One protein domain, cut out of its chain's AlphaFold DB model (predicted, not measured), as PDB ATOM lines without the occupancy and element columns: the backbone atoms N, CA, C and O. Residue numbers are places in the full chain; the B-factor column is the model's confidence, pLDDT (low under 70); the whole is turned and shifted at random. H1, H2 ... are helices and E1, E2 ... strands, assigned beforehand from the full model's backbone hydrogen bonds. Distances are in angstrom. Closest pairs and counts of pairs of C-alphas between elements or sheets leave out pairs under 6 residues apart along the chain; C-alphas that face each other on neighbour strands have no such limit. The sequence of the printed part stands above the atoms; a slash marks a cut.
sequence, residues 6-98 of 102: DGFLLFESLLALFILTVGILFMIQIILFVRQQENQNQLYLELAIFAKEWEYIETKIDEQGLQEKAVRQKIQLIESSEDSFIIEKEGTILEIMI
ATOM      1  N   ASP A   6     239.251 160.141 136.103       65.75
ATOM      2  CA  ASP A   6     238.955 159.922 137.527       65.75
ATOM      3  C   ASP A   6     239.788 160.829 138.444       65.75
ATOM      4  O   ASP A   6     239.268 161.395 139.399       65.75
ATOM      5  N   GLY A   7     241.071 161.037 138.127       71.06
ATOM      6  CA  GLY A   7     241.920 161.980 138.867       71.06
ATOM      7  C   GLY A   7     241.478 163.436 138.700       71.06
ATOM      8  O   GLY A   7     241.578 164.225 139.636       71.06
ATOM      9  N   PHE A   8     240.934 163.772 137.529       80.50
ATOM     10  CA  PHE A   8     240.394 165.097 137.241       80.50
ATOM     11  C   PHE A   8     239.061 165.329 137.971       80.50
ATOM     12  O   PHE A   8     238.911 166.340 138.645       80.50
ATOM     13  N   LEU A   9     238.159 164.343 137.965       84.75
ATOM     14  CA  LEU A   9     236.899 164.363 138.720       84.75
ATOM     15  C   LEU A   9     237.121 164.452 140.236       84.75
ATOM     16  O   LEU A   9     236.402 165.170 140.934       84.75
ATOM     17  N   LEU A  10     238.127 163.743 140.759       87.06
ATOM     18  CA  LEU A  10     238.517 163.845 142.168       87.06
ATOM     19  C   LEU A  10     239.033 165.248 142.498       87.06
ATOM     20  O   LEU A  10     238.651 165.808 143.524       87.06
ATOM     21  N   PHE A  11     239.854 165.836 141.628       89.56
ATOM     22  CA  PHE A  11     240.344 167.201 141.806       89.56
ATOM     23  C   PHE A  11     239.212 168.236 141.749       89.56
ATOM     24  O   PHE A  11     239.139 169.098 142.622       89.56
ATOM     25  N   GLU A  12     238.288 168.123 140.792       88.56
ATOM     26  CA  GLU A  12     237.103 168.987 140.706       88.56
ATOM     27  C   GLU A  12     236.217 168.866 141.950       88.56
ATOM     28  O   GLU A  12     235.765 169.875 142.489       88.56
ATOM     29  N   SER A  13     236.021 167.647 142.457       92.12
ATOM     30  CA  SER A  13     235.237 167.405 143.674       92.12
ATOM     31  C   SER A  13     235.904 168.010 144.912       92.12
ATOM     32  O   SER A  13     235.229 168.615 145.748       92.12
ATOM     33  N   LEU A  14     237.232 167.898 145.025       94.62
ATOM     34  CA  LEU A  14     238.004 168.523 146.101       94.62
ATOM     35  C   LEU A  14     237.963 170.052 146.013       94.62
ATOM     36  O   LEU A  14     237.791 170.718 147.033       94.62
ATOM     37  N   LEU A  15     238.067 170.607 144.804       95.31
ATOM     38  CA  LEU A  15     237.965 172.045 144.574       95.31
ATOM     39  C   LEU A  15     236.564 172.562 144.925       95.31
ATOM     40  O   LEU A  15     236.440 173.578 145.609       95.31
ATOM     41  N   ALA A  16     235.515 171.843 144.523       95.19
ATOM     42  CA  ALA A  16     234.137 172.176 144.867       95.19
ATOM     43  C   ALA A  16     233.910 172.142 146.387       95.19
ATOM     44  O   ALA A  16     233.331 173.076 146.941       95.19
ATOM     45  N   LEU A  17     234.423 171.117 147.079       96.75
ATOM     46  CA  LEU A  17     234.342 171.014 148.537       96.75
ATOM     47  C   LEU A  17     235.086 172.161 149.232       96.75
ATOM     48  O   LEU A  17     234.589 172.713 150.215       96.75
ATOM     49  N   PHE A  18     236.256 172.538 148.718       96.69
ATOM     50  CA  PHE A  18     237.034 173.656 149.240       96.69
ATOM     51  C   PHE A  18     236.275 174.978 149.102       96.69
ATOM     52  O   PHE A  18     236.093 175.682 150.095       96.69
ATOM     53  N   ILE A  19     235.761 175.281 147.905       97.06
ATOM     54  CA  ILE A  19     234.968 176.492 147.646       97.06
ATOM     55  C   ILE A  19     233.730 176.526 148.546       97.06
ATOM     56  O   ILE A  19     233.435 177.557 149.148       97.06
ATOM     57  N   LEU A  20     233.032 175.397 148.683       97.50
ATOM     58  CA  LEU A  20     231.835 175.294 149.514       97.50
ATOM     59  C   LEU A  20     232.160 175.524 150.994       97.50
ATOM     60  O   LEU A  20     231.454 176.264 151.672       97.50
ATOM     61  N   THR A  21     233.263 174.957 151.483       97.19
ATOM     62  CA  THR A  21     233.709 175.139 152.871       97.19
ATOM     63  C   THR A  21     234.078 176.596 153.145       97.19
ATOM     64  O   THR A  21     233.614 177.169 154.130       97.19
ATOM     65  N   VAL A  22     234.855 177.225 152.257       97.12
ATOM     66  CA  VAL A  22     235.209 178.651 152.366       97.12
ATOM     67  C   VAL A  22     233.954 179.525 152.320       97.12
ATOM     68  O   VAL A  22     233.816 180.433 153.138       97.12
ATOM     69  N   GLY A  23     233.010 179.221 151.427       97.38
ATOM     70  CA  GLY A  23     231.735 179.930 151.328       97.38
ATOM     71  C   GLY A  23     230.909 179.847 152.613       97.38
ATOM     72  O   GLY A  23     230.407 180.868 153.083       97.38
ATOM     73  N   ILE A  24     230.813 178.665 153.227       97.12
ATOM     74  CA  ILE A  24     230.112 178.486 154.509       97.12
ATOM     75  C   ILE A  24     230.797 179.280 155.623       97.12
ATOM     76  O   ILE A  24     230.119 179.992 156.363       97.12
ATOM     77  N   LEU A  25     232.125 179.192 155.738       97.25
ATOM     78  CA  LEU A  25     232.872 179.922 156.767       97.25
ATOM     79  C   LEU A  25     232.689 181.437 156.625       97.25
ATOM     80  O   LEU A  25     232.440 182.120 157.617       97.25
ATOM     81  N   PHE A  26     232.732 181.946 155.393       96.75
ATOM     82  CA  PHE A  26     232.503 183.358 155.104       96.75
ATOM     83  C   PHE A  26     231.081 183.804 155.480       96.75
ATOM     84  O   PHE A  26     230.909 184.827 156.141       96.75
ATOM     85  N   MET A  27     230.062 183.009 155.141       96.56
ATOM     86  CA  MET A  27     228.671 183.296 155.516       96.56
ATOM     87  C   MET A  27     228.477 183.326 157.036       96.56
ATOM     88  O   MET A  27     227.832 184.238 157.552       96.56
ATOM     89  N   ILE A  28     229.063 182.372 157.768       96.56
ATOM     90  CA  ILE A  28     229.006 182.349 159.238       96.56
ATOM     91  C   ILE A  28     229.661 183.605 159.817       96.56
ATOM     92  O   ILE A  28     229.082 184.245 160.694       96.56
ATOM     93  N   GLN A  29     230.835 183.985 159.310       93.88
ATOM     94  CA  GLN A  29     231.541 185.178 159.769       93.88
ATOM     95  C   GLN A  29     230.716 186.451 159.548       93.88
ATOM     96  O   GLN A  29     230.623 187.275 160.459       93.88
ATOM     97  N   ILE A  30     230.069 186.593 158.386       94.06
ATOM     98  CA  ILE A  30     229.177 187.728 158.108       94.06
ATOM     99  C   ILE A  30     228.005 187.748 159.086       94.06
ATOM    100  O   ILE A  30     227.709 188.795 159.652       94.06
ATOM    101  N   ILE A  31     227.344 186.611 159.313       94.81
ATOM    102  CA  ILE A  31     226.193 186.545 160.224       94.81
ATOM    103  C   ILE A  31     226.602 186.950 161.643       94.81
ATOM    104  O   ILE A  31     225.882 187.707 162.295       94.81
ATOM    105  N   LEU A  32     227.751 186.466 162.121       94.31
ATOM    106  CA  LEU A  32     228.275 186.835 163.435       94.31
ATOM    107  C   LEU A  32     228.593 188.329 163.513       94.31
ATOM    108  O   LEU A  32     228.200 188.975 164.481       94.31
ATOM    109  N   PHE A  33     229.235 188.882 162.483       94.12
ATOM    110  CA  PHE A  33     229.545 190.307 162.410       94.12
ATOM    111  C   PHE A  33     228.279 191.172 162.424       94.12
ATOM    112  O   PHE A  33     228.173 192.088 163.235       94.12
ATOM    113  N   VAL A  34     227.289 190.847 161.585       93.12
ATOM    114  CA  VAL A  34     226.019 191.586 161.516       93.12
ATOM    115  C   VAL A  34     225.286 191.527 162.852       93.12
ATOM    116  O   VAL A  34     224.845 192.563 163.333       93.12
ATOM    117  N   ARG A  35     225.209 190.356 163.497       91.38
ATOM    118  CA  ARG A  35     224.587 190.233 164.827       91.38
ATOM    119  C   ARG A  35     225.322 191.031 165.895       91.38
ATOM    120  O   ARG A  35     224.682 191.631 166.751       91.38
ATOM    121  N   GLN A  36     226.651 191.031 165.864       88.81
ATOM    122  CA  GLN A  36     227.446 191.810 166.807       88.81
ATOM    123  C   GLN A  36     227.210 193.312 166.612       88.81
ATOM    124  O   GLN A  36     226.993 194.021 167.592       88.81
ATOM    125  N   GLN A  37     227.196 193.779 165.363       88.81
ATOM    126  CA  GLN A  37     226.920 195.173 165.032       88.81
ATOM    127  C   GLN A  37     225.479 195.572 165.381       88.81
ATOM    128  O   GLN A  37     225.254 196.654 165.914       88.81
ATOM    129  N   GLU A  38     224.503 194.702 165.124       90.62
ATOM    130  CA  GLU A  38     223.105 194.914 165.504       90.62
ATOM    131  C   GLU A  38     222.961 195.056 167.022       90.62
ATOM    132  O   GLU A  38     222.343 196.013 167.481       90.62
ATOM    133  N   ASN A  39     223.594 194.172 167.798       88.69
ATOM    134  CA  ASN A  39     223.576 194.249 169.258       88.69
ATOM    135  C   ASN A  39     224.218 195.548 169.769       88.69
ATOM    136  O   ASN A  39     223.657 196.225 170.625       88.69
ATOM    137  N   GLN A  40     225.364 195.944 169.206       86.19
ATOM    138  CA  GLN A  40     225.994 197.222 169.547       86.19
ATOM    139  C   GLN A  40     225.073 198.404 169.229       86.19
ATOM    140  O   GLN A  40     224.879 199.272 170.074       86.19
ATOM    141  N   ASN A  41     224.457 198.424 168.047       86.75
ATOM    142  CA  ASN A  41     223.534 199.489 167.655       86.75
ATOM    143  C   ASN A  41     222.294 199.549 168.557       86.75
ATOM    144  O   ASN A  41     221.829 200.642 168.870       86.75
ATOM    145  N   GLN A  42     221.764 198.399 168.987       86.69
ATOM    146  CA  GLN A  42     220.660 198.337 169.947       86.69
ATOM    147  C   GLN A  42     221.070 198.933 171.297       86.69
ATOM    148  O   GLN A  42     220.347 199.780 171.816       86.69
ATOM    149  N   LEU A  43     222.248 198.577 171.819       86.94
ATOM    150  CA  LEU A  43     222.775 199.158 173.059       86.94
ATOM    151  C   LEU A  43     222.967 200.677 172.944       86.94
ATOM    152  O   LEU A  43     222.548 201.413 173.834       86.94
ATOM    153  N   TYR A  44     223.531 201.163 171.834       83.81
ATOM    154  CA  TYR A  44     223.662 202.602 171.578       83.81
ATOM    155  C   TYR A  44     222.307 203.309 171.524       83.81
ATOM    156  O   TYR A  44     222.155 204.387 172.097       83.81
ATOM    157  N   LEU A  45     221.318 202.711 170.858       85.25
ATOM    158  CA  LEU A  45     219.972 203.270 170.772       85.25
ATOM    159  C   LEU A  45     219.303 203.326 172.149       85.25
ATOM    160  O   LEU A  45     218.687 204.332 172.482       85.25
ATOM    161  N   GLU A  46     219.436 202.277 172.959       85.62
ATOM    162  CA  GLU A  46     218.896 202.244 174.319       85.62
ATOM    163  C   GLU A  46     219.535 203.306 175.216       85.62
ATOM    164  O   GLU A  46     218.813 204.011 175.924       85.62
ATOM    165  N   LEU A  47     220.861 203.463 175.153       84.50
ATOM    166  CA  LEU A  47     221.570 204.526 175.867       84.50
ATOM    167  C   LEU A  47     221.112 205.911 175.392       84.50
ATOM    168  O   LEU A  47     220.839 206.771 176.220       84.50
ATOM    169  N   ALA A  48     220.947 206.120 174.085       83.50
ATOM    170  CA  ALA A  48     220.462 207.388 173.541       83.50
ATOM    171  C   ALA A  48     219.005 207.696 173.938       83.50
ATOM    172  O   ALA A  48     218.671 208.847 174.217       83.50
ATOM    173  N   ILE A  49     218.131 206.684 173.994       84.06
ATOM    174  CA  ILE A  49     216.757 206.840 174.494       84.06
ATOM    175  C   ILE A  49     216.786 207.217 175.972       84.06
ATOM    176  O   ILE A  49     216.125 208.174 176.360       84.06
ATOM    177  N   PHE A  50     217.571 206.504 176.784       83.44
ATOM    178  CA  PHE A  50     217.718 206.807 178.206       83.44
ATOM    179  C   PHE A  50     218.257 208.226 178.430       83.44
ATOM    180  O   PHE A  50     217.729 208.959 179.256       83.44
ATOM    181  N   ALA A  51     219.252 208.640 177.644       80.69
ATOM    182  CA  ALA A  51     219.795 209.993 177.657       80.69
ATOM    183  C   ALA A  51     218.728 211.057 177.392       80.69
ATOM    184  O   ALA A  51     218.641 212.047 178.113       80.69
ATOM    185  N   LYS A  52     217.897 210.842 176.366       81.31
ATOM    186  CA  LYS A  52     216.800 211.756 176.050       81.31
ATOM    187  C   LYS A  52     215.737 211.766 177.132       81.31
ATOM    188  O   LYS A  52     215.313 212.836 177.537       81.31
ATOM    189  N   GLU A  53     215.333 210.609 177.639       80.50
ATOM    190  CA  GLU A  53     214.399 210.549 178.765       80.50
ATOM    191  C   GLU A  53     214.939 211.290 179.997       80.50
ATOM    192  O   GLU A  53     214.161 211.942 180.681       80.50
ATOM    193  N   TRP A  54     216.254 211.240 180.238       78.00
ATOM    194  CA  TRP A  54     216.917 211.958 181.328       78.00
ATOM    195  C   TRP A  54     216.916 213.482 181.138       78.00
ATOM    196  O   TRP A  54     216.660 214.219 182.085       78.00
ATOM    197  N   GLU A  55     217.152 213.960 179.915       75.50
ATOM    198  CA  GLU A  55     217.134 215.390 179.567       75.50
ATOM    199  C   GLU A  55     215.751 216.038 179.781       75.50
ATOM    200  O   GLU A  55     215.671 217.199 180.170       75.50
ATOM    201  N   TYR A  56     214.661 215.292 179.567       76.31
ATOM    202  CA  TYR A  56     213.279 215.794 179.664       76.31
ATOM    203  C   TYR A  56     212.610 215.557 181.034       76.31
ATOM    204  O   TYR A  56     211.386 215.652 181.145       76.31
ATOM    205  N   ILE A  57     213.368 215.232 182.086       79.25
ATOM    206  CA  ILE A  57     212.804 215.055 183.434       79.25
ATOM    207  C   ILE A  57     212.342 216.409 183.987       79.25
ATOM    208  O   ILE A  57     213.152 217.274 184.311       79.25
ATOM    209  N   GLU A  58     211.031 216.565 184.182       70.62
ATOM    210  CA  GLU A  58     210.447 217.753 184.822       70.62
ATOM    211  C   GLU A  58     209.978 217.489 186.264       70.62
ATOM    212  O   GLU A  58     209.838 218.424 187.059       70.62
ATOM    213  N   THR A  59     209.733 216.225 186.638       76.62
ATOM    214  CA  THR A  59     209.178 215.871 187.955       76.62
ATOM    215  C   THR A  59     210.019 214.854 188.727       76.62
ATOM    216  O   THR A  59     210.680 213.984 188.167       76.62
ATOM    217  N   LYS A  60     209.934 214.906 190.067       71.00
ATOM    218  CA  LYS A  60     210.615 213.956 190.970       71.00
ATOM    219  C   LYS A  60     210.139 212.504 190.828       71.00
ATOM    220  O   LYS A  60     210.844 211.590 191.241       71.00
ATOM    221  N   ILE A  61     208.928 212.291 190.310       75.19
ATOM    222  CA  ILE A  61     208.381 210.945 190.078       75.19
ATOM    223  C   ILE A  61     209.033 210.340 188.831       75.19
ATOM    224  O   ILE A  61     209.405 209.169 188.848       75.19
ATOM    225  N   ASP A  62     209.240 211.152 187.793       72.25
ATOM    226  CA  ASP A  62     209.933 210.734 186.571       72.25
ATOM    227  C   ASP A  62     211.406 210.419 186.855       72.25
ATOM    228  O   ASP A  62     211.930 209.415 186.375       72.25
ATOM    229  N   GLU A  63     212.041 211.202 187.733       75.12
ATOM    230  CA  GLU A  63     213.404 210.943 188.208       75.12
ATOM    231  C   GLU A  63     213.523 209.581 188.913       75.12
ATOM    232  O   GLU A  63     214.418 208.791 188.606       75.12
ATOM    233  N   GLN A  64     212.588 209.258 189.815       78.88
ATOM    234  CA  GLN A  64     212.551 207.947 190.477       78.88
ATOM    235  C   GLN A  64     212.299 206.809 189.478       78.88
ATOM    236  O   GLN A  64     212.968 205.776 189.544       78.88
ATOM    237  N   GLY A  65     211.397 207.008 188.513       79.00
ATOM    238  CA  GLY A  65     211.123 206.033 187.456       79.00
ATOM    239  C   GLY A  65     212.340 205.754 186.568       79.00
ATOM    240  O   GLY A  65     212.618 204.595 186.243       79.00
ATOM    241  N   LEU A  66     213.115 206.787 186.220       80.69
ATOM    242  CA  LEU A  66     214.358 206.622 185.463       80.69
ATOM    243  C   LEU A  66     215.460 205.951 186.280       80.69
ATOM    244  O   LEU A  66     216.175 205.111 185.735       80.69
ATOM    245  N   GLN A  67     215.577 206.247 187.575       78.31
ATOM    246  CA  GLN A  67     216.524 205.551 188.452       78.31
ATOM    247  C   GLN A  67     216.196 204.054 188.554       78.31
ATOM    248  O   GLN A  67     217.085 203.211 188.415       78.31
ATOM    249  N   GLU A  68     214.921 203.692 188.709       83.19
ATOM    250  CA  GLU A  68     214.492 202.289 188.690       83.19
ATOM    251  C   GLU A  68     214.769 201.620 187.335       83.19
ATOM    252  O   GLU A  68     215.237 200.474 187.283       83.19
ATOM    253  N   LYS A  69     214.539 202.337 186.226       81.94
ATOM    254  CA  LYS A  69     214.857 201.863 184.872       81.94
ATOM    255  C   LYS A  69     216.360 201.646 184.695       81.94
ATOM    256  O   LYS A  69     216.743 200.602 184.165       81.94
ATOM    257  N   ALA A  70     217.197 202.556 185.189       81.25
ATOM    258  CA  ALA A  70     218.651 202.444 185.146       81.25
ATOM    259  C   ALA A  70     219.139 201.205 185.908       81.25
ATOM    260  O   ALA A  70     219.897 200.405 185.359       81.25
ATOM    261  N   VAL A  71     218.619 200.967 187.117       83.31
ATOM    262  CA  VAL A  71     218.940 199.768 187.912       83.31
ATOM    263  C   VAL A  71     218.503 198.495 187.187       83.31
ATOM    264  O   VAL A  71     219.272 197.536 187.084       83.31
ATOM    265  N   ARG A  72     217.285 198.478 186.634       85.12
ATOM    266  CA  ARG A  72     216.743 197.313 185.919       85.12
ATOM    267  C   ARG A  72     217.525 196.993 184.647       85.12
ATOM    268  O   ARG A  72     217.724 195.821 184.333       85.12
ATOM    269  N   GLN A  73     217.940 198.024 183.916       81.06
ATOM    270  CA  GLN A  73     218.662 197.903 182.650       81.06
ATOM    271  C   GLN A  73     220.186 197.913 182.818       81.06
ATOM    272  O   GLN A  73     220.894 197.810 181.818       81.06
ATOM    273  N   LYS A  74     220.682 197.983 184.063       83.69
ATOM    274  CA  LYS A  74     222.108 198.051 184.421       83.69
ATOM    275  C   LYS A  74     222.855 199.195 183.723       83.69
ATOM    276  O   LYS A  74     224.007 199.025 183.330       83.69
ATOM    277  N   ILE A  75     222.190 200.334 183.570       82.69
ATOM    278  CA  ILE A  75     222.800 201.561 183.058       82.69
ATOM    279  C   ILE A  75     223.479 202.257 184.237       82.69
ATOM    280  O   ILE A  75     222.848 202.470 185.274       82.69
ATOM    281  N   GLN A  76     224.760 202.577 184.093       79.62
ATOM    282  CA  GLN A  76     225.546 203.273 185.109       79.62
ATOM    283  C   GLN A  76     225.879 204.679 184.623       79.62
ATOM    284  O   GLN A  76     226.331 204.858 183.496       79.62
ATOM    285  N   LEU A  77     225.663 205.673 185.480       76.88
ATOM    286  CA  LEU A  77     226.160 207.028 185.269       76.88
ATOM    287  C   LEU A  77     227.610 207.062 185.768       76.88
ATOM    288  O   LEU A  77     227.841 206.903 186.967       76.88
ATOM    289  N   ILE A  78     228.573 207.208 184.859       76.00
ATOM    290  CA  ILE A  78     230.002 207.241 185.205       76.00
ATOM    291  C   ILE A  78     230.387 208.638 185.686       76.00
ATOM    292  O   ILE A  78     231.037 208.787 186.718       76.00
ATOM    293  N   GLU A  79     229.981 209.660 184.936       70.75
ATOM    294  CA  GLU A  79     230.375 211.043 185.176       70.75
ATOM    295  C   GLU A  79     229.225 211.977 184.799       70.75
ATOM    296  O   GLU A  79     228.508 211.733 183.827       70.75
ATOM    297  N   SER A  80     229.030 213.024 185.592       66.31
ATOM    298  CA  SER A  80     228.066 214.089 185.330       66.31
ATOM    299  C   SER A  80     228.760 215.415 185.596       66.31
ATOM    300  O   SER A  80     229.187 215.683 186.721       66.31
ATOM    301  N   SER A  81     228.922 216.191 184.534       70.62
ATOM    302  CA  SER A  81     229.429 217.557 184.525       70.62
ATOM    303  C   SER A  81     228.298 218.509 184.133       70.62
ATOM    304  O   SER A  81     227.246 218.077 183.669       70.62
ATOM    305  N   GLU A  82     228.512 219.814 184.305       64.25
ATOM    306  CA  GLU A  82     227.524 220.831 183.909       64.25
ATOM    307  C   GLU A  82     227.213 220.778 182.399       64.25
ATOM    308  O   GLU A  82     226.069 220.986 182.010       64.25
ATOM    309  N   ASP A  83     228.194 220.394 181.571       68.94
ATOM    310  CA  ASP A  83     228.085 220.400 180.103       68.94
ATOM    311  C   ASP A  83     227.893 219.007 179.473       68.94
ATOM    312  O   ASP A  83     227.592 218.889 178.281       68.94
ATOM    313  N   SER A  84     228.110 217.925 180.222       75.38
ATOM    314  CA  SER A  84     227.998 216.568 179.686       75.38
ATOM    315  C   SER A  84     227.750 215.520 180.759       75.38
ATOM    316  O   SER A  84     228.129 215.677 181.918       75.38
ATOM    317  N   PHE A  85     227.140 214.408 180.364       78.69
ATOM    318  CA  PHE A  85     227.046 213.229 181.212       78.69
ATOM    319  C   PHE A  85     227.397 211.963 180.438       78.69
ATOM    320  O   PHE A  85     227.086 211.816 179.253       78.69
ATOM    321  N   ILE A  86     228.076 211.048 181.124       80.06
ATOM    322  CA  ILE A  86     228.584 209.796 180.574       80.06
ATOM    323  C   ILE A  86     227.788 208.645 181.175       80.06
ATOM    324  O   ILE A  86     227.777 208.447 182.395       80.06
ATOM    325  N   ILE A  87     227.154 207.861 180.307       83.50
ATOM    326  CA  ILE A  87     226.416 206.653 180.678       83.50
ATOM    327  C   ILE A  87     227.056 205.414 180.060       83.50
ATOM    328  O   ILE A  87     227.497 205.420 178.911       83.50
ATOM    329  N   GLU A  88     227.079 204.329 180.825       82.81
ATOM    330  CA  GLU A  88     227.611 203.038 180.407       82.81
ATOM    331  C   GLU A  88     226.558 201.942 180.535       82.81
ATOM    332  O   GLU A  88     225.850 201.837 181.540       82.81
ATOM    333  N   LYS A  89     226.516 201.068 179.529       83.12
ATOM    334  CA  LYS A  89     225.836 199.778 179.604       83.12
ATOM    335  C   LYS A  89     226.662 198.705 178.907       83.12
ATOM    336  O   LYS A  89     227.007 198.839 177.737       83.12
ATOM    337  N   GLU A  90     226.950 197.621 179.628       79.94
ATOM    338  CA  GLU A  90     227.642 196.431 179.101       79.94
ATOM    339  C   GLU A  90     228.955 196.758 178.352       79.94
ATOM    340  O   GLU A  90     229.253 196.178 177.309       79.94
ATOM    341  N   GLY A  91     229.746 197.708 178.871       77.06
ATOM    342  CA  GLY A  91     231.003 198.157 178.261       77.06
ATOM    343  C   GLY A  91     230.848 199.114 177.071       77.06
ATOM    344  O   GLY A  91     231.852 199.534 176.500       77.06
ATOM    345  N   THR A  92     229.616 199.472 176.690       79.50
ATOM    346  CA  THR A  92     229.331 200.546 175.728       79.50
ATOM    347  C   THR A  92     229.163 201.852 176.488       79.50
ATOM    348  O   THR A  92     228.316 201.938 177.375       79.50
ATOM    349  N   ILE A  93     229.965 202.856 176.137       80.38
ATOM    350  CA  ILE A  93     229.969 204.175 176.771       80.38
ATOM    351  C   ILE A  93     229.375 205.184 175.790       80.38
ATOM    352  O   ILE A  93     229.788 205.237 174.629       80.38
ATOM    353  N   LEU A  94     228.418 205.978 176.259       79.69
ATOM    354  CA  LEU A  94     227.860 207.108 175.530       79.69
ATOM    355  C   LEU A  94     228.110 208.386 176.336       79.69
ATOM    356  O   LEU A  94     227.693 208.487 177.488       79.69
ATOM    357  N   GLU A  95     228.774 209.356 175.715       78.06
ATOM    358  CA  GLU A  95     228.892 210.720 176.229       78.06
ATOM    359  C   GLU A  95     227.800 211.584 175.593       78.06
ATOM    360  O   GLU A  95     227.647 211.610 174.367       78.06
ATOM    361  N   ILE A  96     227.021 212.269 176.424       75.12
ATOM    362  CA  ILE A  96     225.929 213.141 175.994       75.12
ATOM    363  C   ILE A  96     226.294 214.565 176.371       75.12
ATOM    364  O   ILE A  96     226.495 214.861 177.544       75.12
ATOM    365  N   MET A  97     226.367 215.440 175.370       74.19
ATOM    366  CA  MET A  97     226.548 216.875 175.577       74.19
ATOM    367  C   MET A  97     225.201 217.516 175.920       74.19
ATOM    368  O   MET A  97     224.231 217.351 175.175       74.19
ATOM    369  N   ILE A  98     225.154 218.254 177.023       66.44
ATOM    370  CA  ILE A  98     224.023 219.092 177.411       66.44
ATOM    371  C   ILE A  98     224.180 220.398 176.629       66.44
ATOM    372  O   ILE A  98     225.024 221.233 176.935       66.44
TER     373      ILE A  98
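This is residues 6 to 98 of the 102 residues of an uncharacterized protein of Melissococcus sp. OM08-11BH (UniProt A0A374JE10). A small three-stranded sheet, E1 E2 E3, covers one end of a very long helix, H1, where a short helix, H2, folds back; residues 6 to 39 of H1 stick out as an arm. There are 93 printed residues, mixed in class, ordered H1 H2 E1 E2 E3; the sheet is a meander, each strand the antiparallel neighbour of the one before. The whole is extended, radius of gyration of the C-alphas 23.8 A, spanning 81 by 24 by 17 A.

Find E1 at residues 76 to 80, E2 at 84 to 89 and E3 at 92 to 97, ending at C-alpha 97 (226.548, 216.875, 175.577). H1, residues 6 to 55, runs 72.9 A from C-alpha 6 (238.955, 159.922, 137.527); H2, residues 60 to 73, runs 19.8 A.

Within hydrogen-bond range, find N 78 and O 86 in hairpin E1 and E2, and N 87 and O 94 in hairpin E2 and E3, each 2.9 A. H1 is on one face, making two layers, helix and sheet, with height 5.6 A over the sheet; its closest C-alphas to E3 are Leu 47 and Leu 94, 6.8 A. H1 and H2, a helical hairpin, touch with residues 50 to 54 and 63 to 66 alone, closest at C-alphas Trp 54 and Leu 66, 7.2 A. H2 only grazes the sheet. Both helices have every O i to N i+4 pair within range.

The farthest C-alphas, Asp 6 and Lys 60, are 81.1 A apart. The printed part has no cut, its links are tight, and pLDDT is under 70 at residues 6, 80, 82 to 83 and 98.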